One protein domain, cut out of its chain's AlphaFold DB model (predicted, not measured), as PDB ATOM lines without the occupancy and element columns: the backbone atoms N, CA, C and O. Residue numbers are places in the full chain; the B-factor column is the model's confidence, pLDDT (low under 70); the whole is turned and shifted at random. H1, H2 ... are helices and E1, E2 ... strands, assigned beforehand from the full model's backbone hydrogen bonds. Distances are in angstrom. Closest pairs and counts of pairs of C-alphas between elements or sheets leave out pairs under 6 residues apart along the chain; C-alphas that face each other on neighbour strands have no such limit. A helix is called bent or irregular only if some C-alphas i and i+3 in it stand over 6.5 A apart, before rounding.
ATOM      1  N   ARG A 110     -30.686 -13.180 -23.807       51.00
ATOM      2  CA  ARG A 110     -31.980 -12.658 -23.372       51.00
ATOM      3  C   ARG A 110     -32.854 -12.561 -24.603       51.00
ATOM      4  O   ARG A 110     -32.829 -11.578 -25.343       51.00
ATOM      5  N   SER A 111     -33.622 -13.607 -24.826       58.94
ATOM      6  CA  SER A 111     -34.642 -13.680 -25.857       58.94
ATOM      7  C   SER A 111     -35.832 -12.795 -25.460       58.94
ATOM      8  O   SER A 111     -36.758 -13.187 -24.756       58.94
ATOM      9  N   VAL A 112     -35.774 -11.527 -25.868       71.38
ATOM     10  CA  VAL A 112     -36.853 -10.562 -25.622       71.38
ATOM     11  C   VAL A 112     -37.986 -10.830 -26.610       71.38
ATOM     12  O   VAL A 112     -37.852 -10.570 -27.808       71.38
ATOM     13  N   LEU A 113     -39.116 -11.323 -26.107       77.75
ATOM     14  CA  LEU A 113     -40.348 -11.406 -26.881       77.75
ATOM     15  C   LEU A 113     -41.015 -10.029 -26.961       77.75
ATOM     16  O   LEU A 113     -41.088  -9.282 -25.983       77.75
ATOM     17  N   LEU A 114     -41.508  -9.688 -28.148       83.62
ATOM     18  CA  LEU A 114     -42.186  -8.423 -28.405       83.62
ATOM     19  C   LEU A 114     -43.683  -8.599 -28.152       83.62
ATOM     20  O   LEU A 114     -44.352  -9.337 -28.872       83.62
ATOM     21  N   GLU A 115     -44.206  -7.896 -27.153       81.75
ATOM     22  CA  GLU A 115     -45.542  -8.144 -26.591       81.75
ATOM     23  C   GLU A 115     -46.731  -7.915 -27.530       81.75
ATOM     24  O   GLU A 115     -47.854  -8.321 -27.233       81.75
ATOM     25  N   ASP A 116     -46.509  -7.199 -28.626       84.94
ATOM     26  CA  ASP A 116     -47.561  -6.859 -29.580       84.94
ATOM     27  C   ASP A 116     -47.482  -7.723 -30.846       84.94
ATOM     28  O   ASP A 116     -48.196  -7.463 -31.810       84.94
ATOM     29  N   ASN A 117     -46.636  -8.756 -30.862       87.62
ATOM     30  CA  ASN A 117     -46.520  -9.692 -31.977       87.62
ATOM     31  C   ASN A 117     -47.175 -11.037 -31.663       87.62
ATOM     32  O   ASN A 117     -47.218 -11.469 -30.513       87.62
ATOM     33  N   VAL A 118     -47.593 -11.731 -32.719       89.25
ATOM     34  CA  VAL A 118     -48.047 -13.121 -32.651       89.25
ATOM     35  C   VAL A 118     -46.887 -14.059 -32.999       89.25
ATOM     36  O   VAL A 118     -46.204 -13.881 -34.018       89.25
ATOM     37  N   TYR A 119     -46.680 -15.066 -32.160       88.44
ATOM     38  CA  TYR A 119     -45.691 -16.128 -32.317       88.44
ATOM     39  C   TYR A 119     -46.401 -17.470 -32.475       88.44
ATOM     40  O   TYR A 119     -47.475 -17.654 -31.913       88.44
ATOM     41  N   SER A 120     -45.812 -18.402 -33.213       86.69
ATOM     42  CA  SER A 120     -46.342 -19.751 -33.407       86.69
ATOM     43  C   SER A 120     -45.349 -20.794 -32.907       86.69
ATOM     44  O   SER A 120     -44.156 -20.689 -33.203       86.69
ATOM     45  N   LEU A 121     -45.842 -21.807 -32.198       83.81
ATOM     46  CA  LEU A 121     -45.090 -23.030 -31.905       83.81
ATOM     47  C   LEU A 121     -44.965 -23.914 -33.161       83.81
ATOM     48  O   LEU A 121     -45.721 -23.720 -34.119       83.81
ATOM     49  N   PRO A 122     -44.079 -24.931 -33.157       77.69
ATOM     50  CA  PRO A 122     -44.001 -25.927 -34.231       77.69
ATOM     51  C   PRO A 122     -45.317 -26.679 -34.464       77.69
ATOM     52  O   PRO A 122     -45.608 -27.076 -35.587       77.69
ATOM     53  N   SER A 123     -46.149 -26.808 -33.424       80.06
ATOM     54  CA  SER A 123     -47.507 -27.360 -33.508       80.06
ATOM     55  C   SER A 123     -48.485 -26.493 -34.315       80.06
ATOM     56  O   SER A 123     -49.615 -26.906 -34.556       80.06
ATOM     57  N   GLY A 124     -48.089 -25.277 -34.706       83.56
ATOM     58  CA  GLY A 124     -48.944 -24.292 -35.370       83.56
ATOM     59  C   GLY A 124     -49.798 -23.462 -34.410       83.56
ATOM     60  O   GLY A 124     -50.452 -22.515 -34.841       83.56
ATOM     61  N   GLN A 125     -49.776 -23.764 -33.109       84.88
ATOM     62  CA  GLN A 125     -50.525 -23.002 -32.116       84.88
ATOM     63  C   GLN A 125     -49.923 -21.608 -31.922       84.88
ATOM     64  O   GLN A 125     -48.706 -21.451 -31.793       84.88
ATOM     65  N   GLU A 126     -50.789 -20.594 -31.887       89.00
ATOM     66  CA  GLU A 126     -50.381 -19.193 -31.852       89.00
ATOM     67  C   GLU A 126     -50.569 -18.539 -30.492       89.00
ATOM     68  O   GLU A 126     -51.594 -18.705 -29.823       89.00
ATOM     69  N   PHE A 127     -49.595 -17.708 -30.137       88.25
ATOM     70  CA  PHE A 127     -49.529 -17.041 -28.856       88.25
ATOM     71  C   PHE A 127     -49.071 -15.592 -28.962       88.25
ATOM     72  O   PHE A 127     -48.312 -15.194 -29.848       88.25
ATOM     73  N   ILE A 128     -49.509 -14.808 -27.986       89.06
ATOM     74  CA  ILE A 128     -49.153 -13.413 -27.785       89.06
ATOM     75  C   ILE A 128     -48.447 -13.315 -26.427       89.06
ATOM     76  O   ILE A 128     -49.062 -13.610 -25.398       89.06
ATOM     77  N   PRO A 129     -47.170 -12.907 -26.391       87.88
ATOM     78  CA  PRO A 129     -46.442 -12.723 -25.151       87.88
ATOM     79  C   PRO A 129     -46.941 -11.472 -24.429       87.88
ATOM     80  O   PRO A 129     -47.073 -10.399 -25.012       87.88
ATOM     81  N   LYS A 130     -47.183 -11.577 -23.129       84.00
ATOM     82  CA  LYS A 130     -47.495 -10.451 -22.246       84.00
ATOM     83  C   LYS A 130     -46.774 -10.596 -20.924       84.00
ATOM     84  O   LYS A 130     -46.369 -11.687 -20.541       84.00
ATOM     85  N   TYR A 131     -46.639  -9.493 -20.196       78.31
ATOM     86  CA  TYR A 131     -46.177  -9.596 -18.821       78.31
ATOM     87  C   TYR A 131     -47.177 -10.401 -17.988       78.31
ATOM     88  O   TYR A 131     -48.380 -10.118 -18.038       78.31
ATOM     89  N   PRO A 132     -46.697 -11.390 -17.222       73.19
ATOM     90  CA  PRO A 132     -47.543 -12.164 -16.344       73.19
ATOM     91  C   PRO A 132     -48.163 -11.261 -15.279       73.19
ATOM     92  O   PRO A 132     -47.515 -10.393 -14.697       73.19
ATOM     93  N   THR A 133     -49.443 -11.485 -15.007       65.25
ATOM     94  CA  THR A 133     -50.178 -10.829 -13.924       65.25
ATOM     95  C   THR A 133     -50.372 -11.813 -12.770       65.25
ATOM     96  O   THR A 133     -50.732 -12.963 -13.018       65.25
ATOM     97  N   GLY A 134     -50.196 -11.371 -11.522       63.28
ATOM     98  CA  GLY A 134     -50.396 -12.196 -10.319       63.28
ATOM     99  C   GLY A 134     -49.123 -12.387  -9.490       63.28
ATOM    100  O   GLY A 134     -48.096 -11.774  -9.771       63.28
ATOM    101  N   THR A 135     -49.198 -13.240  -8.465       57.28
ATOM    102  CA  THR A 135     -48.114 -13.502  -7.494       57.28
ATOM    103  C   THR A 135     -46.842 -14.043  -8.148       57.28
ATOM    104  O   THR A 135     -45.751 -13.582  -7.832       57.28
ATOM    105  N   LEU A 136     -46.986 -14.936  -9.132       54.19
ATOM    106  CA  LEU A 136     -45.873 -15.487  -9.920       54.19
ATOM    107  C   LEU A 136     -45.208 -14.448 -10.847       54.19
ATOM    108  O   LEU A 136     -44.068 -14.624 -11.261       54.19
ATOM    109  N   GLY A 137     -45.902 -13.353 -11.181       53.34
ATOM    110  CA  GLY A 137     -45.470 -12.387 -12.199       53.34
ATOM    111  C   GLY A 137     -44.625 -11.216 -11.693       53.34
ATOM    112  O   GLY A 137     -44.265 -10.347 -12.482       53.34
ATOM    113  N   MET A 138     -44.320 -11.148 -10.392       53.03
ATOM    114  CA  MET A 138     -43.570 -10.018  -9.824       53.03
ATOM    115  C   MET A 138     -42.049 -10.108 -10.026       53.03
ATOM    116  O   MET A 138     -41.354  -9.111  -9.814       53.03
ATOM    117  N   LEU A 139     -41.524 -11.259 -10.449       49.06
ATOM    118  CA  LEU A 139     -40.091 -11.455 -10.667       49.06
ATOM    119  C   LEU A 139     -39.705 -11.218 -12.132       49.06
ATOM    120  O   LEU A 139     -40.460 -11.477 -13.068       49.06
ATOM    121  N   ARG A 140     -38.527 -10.615 -12.312       58.72
ATOM    122  CA  ARG A 140     -38.096 -10.017 -13.579       58.72
ATOM    123  C   ARG A 140     -37.933 -11.084 -14.667       58.72
ATOM    124  O   ARG A 140     -37.254 -12.078 -14.446       58.72
ATOM    125  N   HIS A 141     -38.469 -10.765 -15.853       60.75
ATOM    126  CA  HIS A 141     -38.282 -11.454 -17.141       60.75
ATOM    127  C   HIS A 141     -39.028 -12.782 -17.340       60.75
ATOM    128  O   HIS A 141     -38.513 -13.708 -17.966       60.75
ATOM    129  N   LEU A 142     -40.258 -12.852 -16.842       70.44
ATOM    130  CA  LEU A 142     -41.218 -13.856 -17.278       70.44
ATOM    131  C   LEU A 142     -42.140 -13.243 -18.339       70.44
ATOM    132  O   LEU A 142     -42.598 -12.111 -18.172       70.44
ATOM    133  N   TYR A 143     -42.425 -13.980 -19.411       75.12
ATOM    134  CA  TYR A 143     -43.530 -13.682 -20.328       75.12
ATOM    135  C   TYR A 143     -44.615 -14.728 -20.147       75.12
ATOM    136  O   TYR A 143     -44.306 -15.905 -20.215       75.12
ATOM    137  N   ALA A 144     -45.865 -14.323 -19.967       79.25
ATOM    138  CA  ALA A 144     -47.006 -15.199 -20.176       79.25
ATOM    139  C   ALA A 144     -47.323 -15.245 -21.677       79.25
ATOM    140  O   ALA A 144     -47.498 -14.199 -22.300       79.25
ATOM    141  N   LEU A 145     -47.410 -16.433 -22.262       83.69
ATOM    142  CA  LEU A 145     -47.916 -16.650 -23.609       83.69
ATOM    143  C   LEU A 145     -49.423 -16.887 -23.514       83.69
ATOM    144  O   LEU A 145     -49.886 -17.819 -22.856       83.69
ATOM    145  N   LEU A 146     -50.194 -16.005 -24.141       85.19
ATOM    146  CA  LEU A 146     -51.645 -16.113 -24.217       85.19
ATOM    147  C   LEU A 146     -52.022 -16.612 -25.598       85.19
ATOM    148  O   LEU A 146     -51.525 -16.068 -26.583       85.19
ATOM    149  N   THR A 147     -52.952 -17.556 -25.696       86.31
ATOM    150  CA  THR A 147     -53.582 -17.826 -26.993       86.31
ATOM    151  C   THR A 147     -54.295 -16.572 -27.496       86.31
ATOM    152  O   THR A 147     -54.673 -15.691 -26.714       86.31
ATOM    153  N   VAL A 148     -54.507 -16.475 -28.810       84.19
ATOM    154  CA  VAL A 148     -55.226 -15.336 -29.405       84.19
ATOM    155  C   VAL A 148     -56.598 -15.155 -28.740       84.19
ATOM    156  O   VAL A 148     -56.959 -14.043 -28.357       84.19
ATOM    157  N   GLU A 149     -57.314 -16.250 -28.488       84.00
ATOM    158  CA  GLU A 149     -58.608 -16.241 -27.796       84.00
ATOM    159  C   GLU A 149     -58.511 -15.738 -26.348       84.00
ATOM    160  O   GLU A 149     -59.302 -14.890 -25.924       84.00
ATOM    161  N   GLN A 150     -57.525 -16.218 -25.581       83.31
ATOM    162  CA  GLN A 150     -57.287 -15.760 -24.208       83.31
ATOM    163  C   GLN A 150     -56.968 -14.265 -24.177       83.31
ATOM    164  O   GLN A 150     -57.487 -13.532 -23.331       83.31
ATOM    165  N   PHE A 151     -56.147 -13.804 -25.120       85.38
ATOM    166  CA  PHE A 151     -55.752 -12.411 -25.241       85.38
ATOM    167  C   PHE A 151     -56.948 -11.502 -25.549       85.38
ATOM    168  O   PHE A 151     -57.135 -10.471 -24.895       85.38
ATOM    169  N   GLU A 152     -57.806 -11.896 -26.491       84.31
ATOM    170  CA  GLU A 152     -59.027 -11.150 -26.804       84.31
ATOM    171  C   GLU A 152     -60.043 -11.160 -25.655       84.31
ATOM    172  O   GLU A 152     -60.702 -10.146 -25.397       84.31
ATOM    173  N   GLY A 153     -60.140 -12.282 -24.939       81.00
ATOM    174  CA  GLY A 153     -60.980 -12.440 -23.755       81.00
ATOM    175  C   GLY A 153     -60.446 -11.730 -22.507       81.00
ATOM    176  O   GLY A 153     -61.164 -11.646 -21.511       81.00
ATOM    177  N   GLY A 154     -59.211 -11.218 -22.536       77.81
ATOM    178  CA  GLY A 154     -58.544 -10.647 -21.363       77.81
ATOM    179  C   GLY A 154     -58.325 -11.664 -20.240       77.81
ATOM    180  O   GLY A 154     -58.339 -11.287 -19.068       77.81
ATOM    181  N   ARG A 155     -58.181 -12.945 -20.593       76.19
ATOM    182  CA  ARG A 155     -57.903 -14.044 -19.663       76.19
ATOM    183  C   ARG A 155     -56.407 -14.111 -19.353       76.19
ATOM    184  O   ARG A 155     -55.586 -13.543 -20.070       76.19
ATOM    185  N   ARG A 156     -56.051 -14.789 -18.262       70.31
ATOM    186  CA  ARG A 156     -54.650 -15.033 -17.895       70.31
ATOM    187  C   ARG A 156     -54.049 -16.092 -18.829       70.31
ATOM    188  O   ARG A 156     -54.754 -17.018 -19.218       70.31
ATOM    189  N   GLY A 157     -52.771 -15.939 -19.179       68.19
ATOM    190  CA  GLY A 157     -52.027 -16.956 -19.928       68.19
ATOM    191  C   GLY A 157     -51.672 -18.159 -19.054       68.19
ATOM    192  O   GLY A 157     -51.470 -18.005 -17.845       68.19
ATOM    193  N   SER A 158     -51.614 -19.333 -19.676       67.69
ATOM    194  CA  SER A 158     -51.227 -20.601 -19.047       67.69
ATOM    195  C   SER A 158     -49.741 -20.902 -19.219       67.69
ATOM    196  O   SER A 158     -49.132 -21.450 -18.321       67.69
ATOM    197  N   VAL A 159     -49.114 -20.467 -20.308       71.19
ATOM    198  CA  VAL A 159     -47.713 -20.801 -20.601       71.19
ATOM    199  C   VAL A 159     -46.801 -19.629 -20.236       71.19
ATOM    200  O   VAL A 159     -47.164 -18.476 -20.453       71.19
ATOM    201  N   TYR A 160     -45.615 -19.893 -19.690       74.31
ATOM    202  CA  TYR A 160     -44.660 -18.882 -19.235       74.31
ATOM    203  C   TYR A 160     -43.270 -19.114 -19.834       74.31
ATOM    204  O   TYR A 160     -42.834 -20.245 -19.991       74.31
ATOM    205  N   VAL A 161     -42.540 -18.043 -20.140       72.81
ATOM    206  CA  VAL A 161     -41.169 -18.100 -20.671       72.81
ATOM    207  C   VAL A 161     -40.222 -17.402 -19.716       72.81
ATOM    208  O   VAL A 161     -40.463 -16.246 -19.365       72.81
ATOM    209  N   ARG A 162     -39.147 -18.083 -19.317       70.75
ATOM    210  CA  ARG A 162     -38.104 -17.565 -18.417       70.75
ATOM    211  C   ARG A 162     -36.955 -16.912 -19.202       70.75
ATOM    212  O   ARG A 162     -36.831 -17.095 -20.410       70.75
ATOM    213  N   THR A 163     -36.096 -16.146 -18.519       62.88
ATOM    214  CA  THR A 163     -34.927 -15.454 -19.111       62.88
ATOM    215  C   THR A 163     -34.009 -16.335 -19.937       62.88
ATOM    216  O   THR A 163     -33.371 -15.833 -20.853       62.88
ATOM    217  N   ASP A 164     -33.880 -17.605 -19.558       67.06
ATOM    218  CA  ASP A 164     -33.025 -18.588 -20.220       67.06
ATOM    219  C   ASP A 164     -33.668 -19.153 -21.493       67.06
ATOM    220  O   ASP A 164     -33.112 -20.045 -22.126       67.06
ATOM    221  N   GLY A 165     -34.841 -18.641 -21.873       67.94
ATOM    222  CA  GLY A 165     -35.547 -19.048 -23.072       67.94
ATOM    223  C   GLY A 165     -36.283 -20.371 -22.927       67.94
ATOM    224  O   GLY A 165     -36.743 -20.892 -23.932       67.94
ATOM    225  N   LYS A 166     -36.423 -20.933 -21.724       72.31
ATOM    226  CA  LYS A 166     -37.250 -22.129 -21.523       72.31
ATOM    227  C   LYS A 166     -38.719 -21.751 -21.381       72.31
ATOM    228  O   LYS A 166     -39.045 -20.776 -20.693       72.31
ATOM    229  N   ILE A 167     -39.579 -22.515 -22.047       72.62
ATOM    230  CA  ILE A 167     -41.030 -22.387 -21.976       72.62
ATOM    231  C   ILE A 167     -41.538 -23.423 -20.970       72.62
ATOM    232  O   ILE A 167     -41.174 -24.594 -21.034       72.62
ATOM    233  N   PHE A 168     -42.357 -22.967 -20.034       69.88
ATOM    234  CA  PHE A 168     -42.996 -23.762 -18.996       69.88
ATOM    235  C   PHE A 168     -44.500 -23.644 -19.180       69.88
ATOM    236  O   PHE A 168     -45.033 -22.531 -19.128       69.88
ATOM    237  N   ASP A 169     -45.192 -24.755 -19.393       69.81
ATOM    238  CA  ASP A 169     -46.651 -24.734 -19.345       69.81
ATOM    239  C   ASP A 169     -47.102 -24.770 -17.879       69.81
ATOM    240  O   ASP A 169     -46.780 -25.701 -17.151       69.81
ATOM    241  N   TYR A 170     -47.801 -23.725 -17.439       60.56
ATOM    242  CA  TYR A 170     -48.550 -23.691 -16.183       60.56
ATOM    243  C   TYR A 170     -50.044 -23.761 -16.522       60.56
ATOM    244  O   TYR A 170     -50.848 -22.889 -16.165       60.56
ATOM    245  N   SER A 171     -50.435 -24.782 -17.273       52.44
ATOM    246  CA  SER A 171     -51.821 -25.212 -17.334       52.44
ATOM    247  C   SER A 171     -52.161 -25.845 -15.987       52.44
ATOM    248  O   SER A 171     -51.662 -26.919 -15.661       52.44
ATOM    249  N   VAL A 172     -52.995 -25.175 -15.187       47.16
ATOM    250  CA  VAL A 172     -53.657 -25.846 -14.064       47.16
ATOM    251  C   VAL A 172     -54.541 -26.912 -14.690       47.16
ATOM    252  O   VAL A 172     -55.431 -26.564 -15.472       47.16
ATOM    253  N   ASP A 173     -54.279 -28.184 -14.398       42.00
ATOM    254  CA  ASP A 173     -55.166 -29.252 -14.833       42.00
ATOM    255  C   ASP A 173     -56.545 -28.978 -14.220       42.00
ATOM    256  O   ASP A 173     -56.721 -28.961 -13.000       42.00
ATOM    257  N   HIS A 174     -57.535 -28.666 -15.058       44.81
ATOM    258  CA  HIS A 174     -58.884 -28.379 -14.575       44.81
ATOM    259  C   HIS A 174     -59.529 -29.614 -13.929       44.81
ATOM    260  O   HIS A 174     -60.505 -29.456 -13.194       44.81
ATOM    261  N   ALA A 175     -58.992 -30.811 -14.187       50.50
ATOM    262  CA  ALA A 175     -59.391 -32.041 -13.518       50.50
ATOM    263  C   ALA A 175     -58.739 -32.210 -12.133       50.50
ATOM    264  O   ALA A 175     -59.337 -32.858 -11.276       50.50
ATOM    265  N   ASP A 176     -57.564 -31.617 -11.887       46.78
ATOM    266  CA  ASP A 176     -56.824 -31.775 -10.633       46.78
ATOM    267  C   ASP A 176     -56.090 -30.482 -10.231       46.78
ATOM    268  O   ASP A 176     -54.931 -30.238 -10.567       46.78
ATOM    269  N   LEU A 177     -56.788 -29.636  -9.465       50.44
ATOM    270  CA  LEU A 177     -56.312 -28.320  -9.016       50.44
ATOM    271  C   LEU A 177     -55.077 -28.374  -8.094       50.44
ATOM    272  O   LEU A 177     -54.511 -27.324  -7.786       50.44
ATOM    273  N   LEU A 178     -54.698 -29.560  -7.608       49.12
ATOM    274  CA  LEU A 178     -53.547 -29.773  -6.724       49.12
ATOM    275  C   LEU A 178     -52.306 -30.270  -7.472       49.12
ATOM    276  O   LEU A 178     -51.221 -30.325  -6.885       49.12
ATOM    277  N   ARG A 179     -52.447 -30.634  -8.748       39.28
ATOM    278  CA  ARG A 179     -51.361 -31.171  -9.554       39.28
ATOM    279  C   ARG A 179     -50.790 -30.072 -10.444       39.28
ATOM    280  O   ARG A 179     -51.319 -29.772 -11.510       39.28
ATOM    281  N   ASP A 180     -49.668 -29.496 -10.016       44.06
ATOM    282  CA  ASP A 180     -48.840 -28.683 -10.905       44.06
ATOM    283  C   ASP A 180     -48.186 -29.615 -11.937       44.06
ATOM    284  O   ASP A 180     -47.243 -30.355 -11.641       44.06
ATOM    285  N   MET A 181     -48.719 -29.626 -13.159       42.47
ATOM    286  CA  MET A 181     -48.048 -30.254 -14.290       42.47
ATOM    287  C   MET A 181     -46.964 -29.313 -14.805       42.47
ATOM    288  O   MET A 181     -47.254 -28.274 -15.385       42.47
ATOM    289  N   PHE A 182     -45.707 -29.695 -14.591       51.50
ATOM    290  CA  PHE A 182     -44.553 -29.030 -15.185       51.50
ATOM    291  C   PHE A 182     -44.179 -29.752 -16.477       51.50
ATOM    292  O   PHE A 182     -43.532 -30.798 -16.426       51.50
ATOM    293  N   ASP A 183     -44.554 -29.197 -17.628       53.12
ATOM    294  CA  ASP A 183     -43.984 -29.623 -18.908       53.12
ATOM    295  C   ASP A 183     -42.956 -28.588 -19.394       53.12
ATOM    296  O   ASP A 183     -43.201 -27.378 -19.393       53.12
ATOM    297  N   THR A 184     -41.773 -29.081 -19.762       53.84
ATOM    298  CA  THR A 184     -40.612 -28.292 -20.216       53.84
ATOM    299  C   THR A 184     -40.206 -28.644 -21.646       53.84
ATOM    300  O   THR A 184     -39.049 -28.470 -22.027       53.84
ATOM    301  N   GLY A 185     -41.147 -29.145 -22.453       58.91
ATOM    302  CA  GLY A 185     -40.879 -29.632 -23.806       58.91
ATOM    303  C   GLY A 185     -40.441 -28.587 -24.841       58.91
ATOM    304  O   GLY A 185     -39.945 -28.984 -25.891       58.91
ATOM    305  N   TYR A 186     -40.583 -27.277 -24.584       64.00
ATOM    306  CA  TYR A 186     -40.308 -26.236 -25.587       64.00
ATOM    307  C   TYR A 186     -39.325 -25.158 -25.121       64.00
ATOM    308  O   TYR A 186     -39.272 -24.755 -23.954       64.00
ATOM    309  N   THR A 187     -38.574 -24.625 -26.081       69.12
ATOM    310  CA  THR A 187     -37.687 -23.475 -25.909       69.12
ATOM    311  C   THR A 187     -38.143 -22.301 -26.772       69.12
ATOM    312  O   THR A 187     -38.902 -22.425 -27.727       69.12
ATOM    313  N   ILE A 188     -37.663 -21.105 -26.452       69.44
ATOM    314  CA  ILE A 188     -37.956 -19.871 -27.179       69.44
ATOM    315  C   ILE A 188     -37.462 -19.911 -28.625       69.44
ATOM    316  O   ILE A 188     -37.982 -19.176 -29.460       69.44
ATOM    317  N   TYR A 189     -36.470 -20.751 -28.926       71.25
ATOM    318  CA  TYR A 189     -35.964 -20.942 -30.283       71.25
ATOM    319  C   TYR A 189     -36.996 -21.630 -31.184       71.25
ATOM    320  O   TYR A 189     -36.969 -21.431 -32.396       71.25
ATOM    321  N   ASP A 190     -37.951 -22.343 -30.587       75.94
ATOM    322  CA  ASP A 190     -39.036 -23.018 -31.298       75.94
ATOM    323  C   ASP A 190     -40.178 -22.052 -31.661       75.94
ATOM    324  O   ASP A 190     -41.026 -22.362 -32.501       75.94
ATOM    325  N   LEU A 191     -40.207 -20.855 -31.060       80.00
ATOM    326  CA  LEU A 191     -41.211 -19.835 -31.354       80.00
ATOM    327  C   LEU A 191     -40.858 -19.076 -32.634       80.00
ATOM    328  O   LEU A 191     -39.967 -18.221 -32.669       80.00
ATOM    329  N   LYS A 192     -41.652 -19.291 -33.681       85.62
ATOM    330  CA  LYS A 192     -41.547 -18.534 -34.929       85.62
ATOM    331  C   LYS A 192     -42.399 -17.272 -34.861       85.62
ATOM    332  O   LYS A 192     -43.585 -17.312 -34.548       85.62
ATOM    333  N   ARG A 193     -41.821 -16.120 -35.210       84.81
ATOM    334  CA  ARG A 193     -42.598 -14.884 -35.382       84.81
ATOM    335  C   ARG A 193     -43.440 -14.987 -36.655       84.81
ATOM    336  O   ARG A 193     -42.896 -15.187 -37.737       84.81
ATOM    337  N   THR A 194     -44.747 -14.774 -36.538       85.94
ATOM    338  CA  THR A 194     -45.685 -14.884 -37.675       85.94
ATOM    339  C   THR A 194     -45.703 -13.645 -38.576       85.94
ATOM    340  O   THR A 194     -46.237 -13.680 -39.677       85.94
ATOM    341  N   GLY A 195     -45.164 -12.517 -38.099       84.12
ATOM    342  CA  GLY A 195     -45.263 -11.211 -38.765       84.12
ATOM    343  C   GLY A 195     -46.585 -10.480 -38.506       84.12
ATOM    344  O   GLY A 195     -46.704  -9.304 -38.845       84.12
ATOM    345  N   ARG A 196     -47.553 -11.131 -37.849       85.62
ATOM    346  CA  ARG A 196     -48.824 -10.523 -37.448       85.62
ATOM    347  C   ARG A 196     -48.697  -9.814 -36.103       85.62
ATOM    348  O   ARG A 196     -47.936 -10.230 -35.226       85.62
ATOM    349  N   TYR A 197     -49.469  -8.744 -35.954       86.75
ATOM    350  CA  TYR A 197     -49.591  -8.004 -34.703       86.75
ATOM    351  C   TYR A 197     -50.807  -8.481 -33.913       86.75
ATOM    352  O   TYR A 197     -51.835  -8.841 -34.491       86.75
ATOM    353  N   ALA A 198     -50.689  -8.458 -32.589       84.88
ATOM    354  CA  ALA A 198     -51.778  -8.762 -31.681       84.88
ATOM    355  C   ALA A 198     -52.960  -7.798 -31.923       84.88
ATOM    356  O   ALA A 198     -52.752  -6.593 -32.118       84.88
TER     357      ALA A 198
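Overview. This is residues 110 to 198 of the 219 residues of an uncharacterized protein of Pyrinomonadaceae bacterium (UniProt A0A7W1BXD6). One sheet of seven strands curls like part of a barrel and stays open, with its edge strands E6 and E7 apart. The short helix H2 stands up from it at E2 and E3, H1 lies off it in the connection from E2 to E3, and a long loop, residues 170 to 182, reaches away between E5 and E6. The printed part has 89 residues, in the order E1 E2 H1 E3 H2 E4 E5 E6 E7; the sheet runs E6 E5 E4 E3 E2 E1 E7, all antiparallel. The class is mixed, helices and strands, with 42 residues, under half, in named elements. The whole is compact, with a radius of gyration of the C-alphas of 12.5 A and spans of 38 by 28 by 26 A.

Arrangement. E1, residues 117 to 120, and E2, residues 126 to 130, form a hairpin, with N 119 and O 127 at 2.8 A. E2 is staggered: it pairs with E1 over residues 126 to 127 and with E3, residues 143 to 147, over residues 127 to 130; N 128 and O 146 are 2.8 A apart. H1, residues 135 to 138, is only just not on the sheet, with 4 pairs of C-alphas within 10 A. H2, residues 148 to 153, is on the sheet over E3 at a height of 7.4 A and stands up from it, rising 46 degrees out of the local plane. The closest C-alphas of E2 and H2 are those of Phe 127 and Val 148, 6.0 A apart. E4, residues 159 to 161, E5, residues 166 to 169, and E6, residues 183 to 187, form a meander, each strand the antiparallel neighbour of the one before. E4 is the antiparallel neighbour of E3, with N 145 and O 159 at 2.7 A. N 160 and O 168 are 2.8 A apart between E4 and E5, and N 167 and O 186 are 3.0 A apart between E5 and E6. E7, residues 192 to 197, is antiparallel to E1, with N 120 and O 192 at 2.8 A. In H2 every O i to N i+4 pair is within hydrogen-bond range; H1 is too short for such a pair, and its one O i to N i+3 pair is not within range.

Along the chain. E1 begins at C-alpha 117, (-46.520, -9.692, -31.977), and spans 10.2 A. E2 and E7 each span 13.3 A, E3 12.8 A, E6 11.2 A, E5 10.0 A and E4 7.1 A. H2 spans 8.6 A; H1 spans 6.2 A and is neither bent nor irregular, but only just. E7 ends at C-alpha 197, (-49.591, -8.004, -34.703).

Size, cuts and confidence. The two C-alphas farthest apart, those of Leu 178 and Gly 195, are 37.9 A from each other. The printed part has no cut. The link from E5 to E6 is long, 13 residues; the other links are tight. Mean pLDDT of the printed part is 70.8, and 37 residues are under 70, among them residues 133 to 141 and 168 to 188.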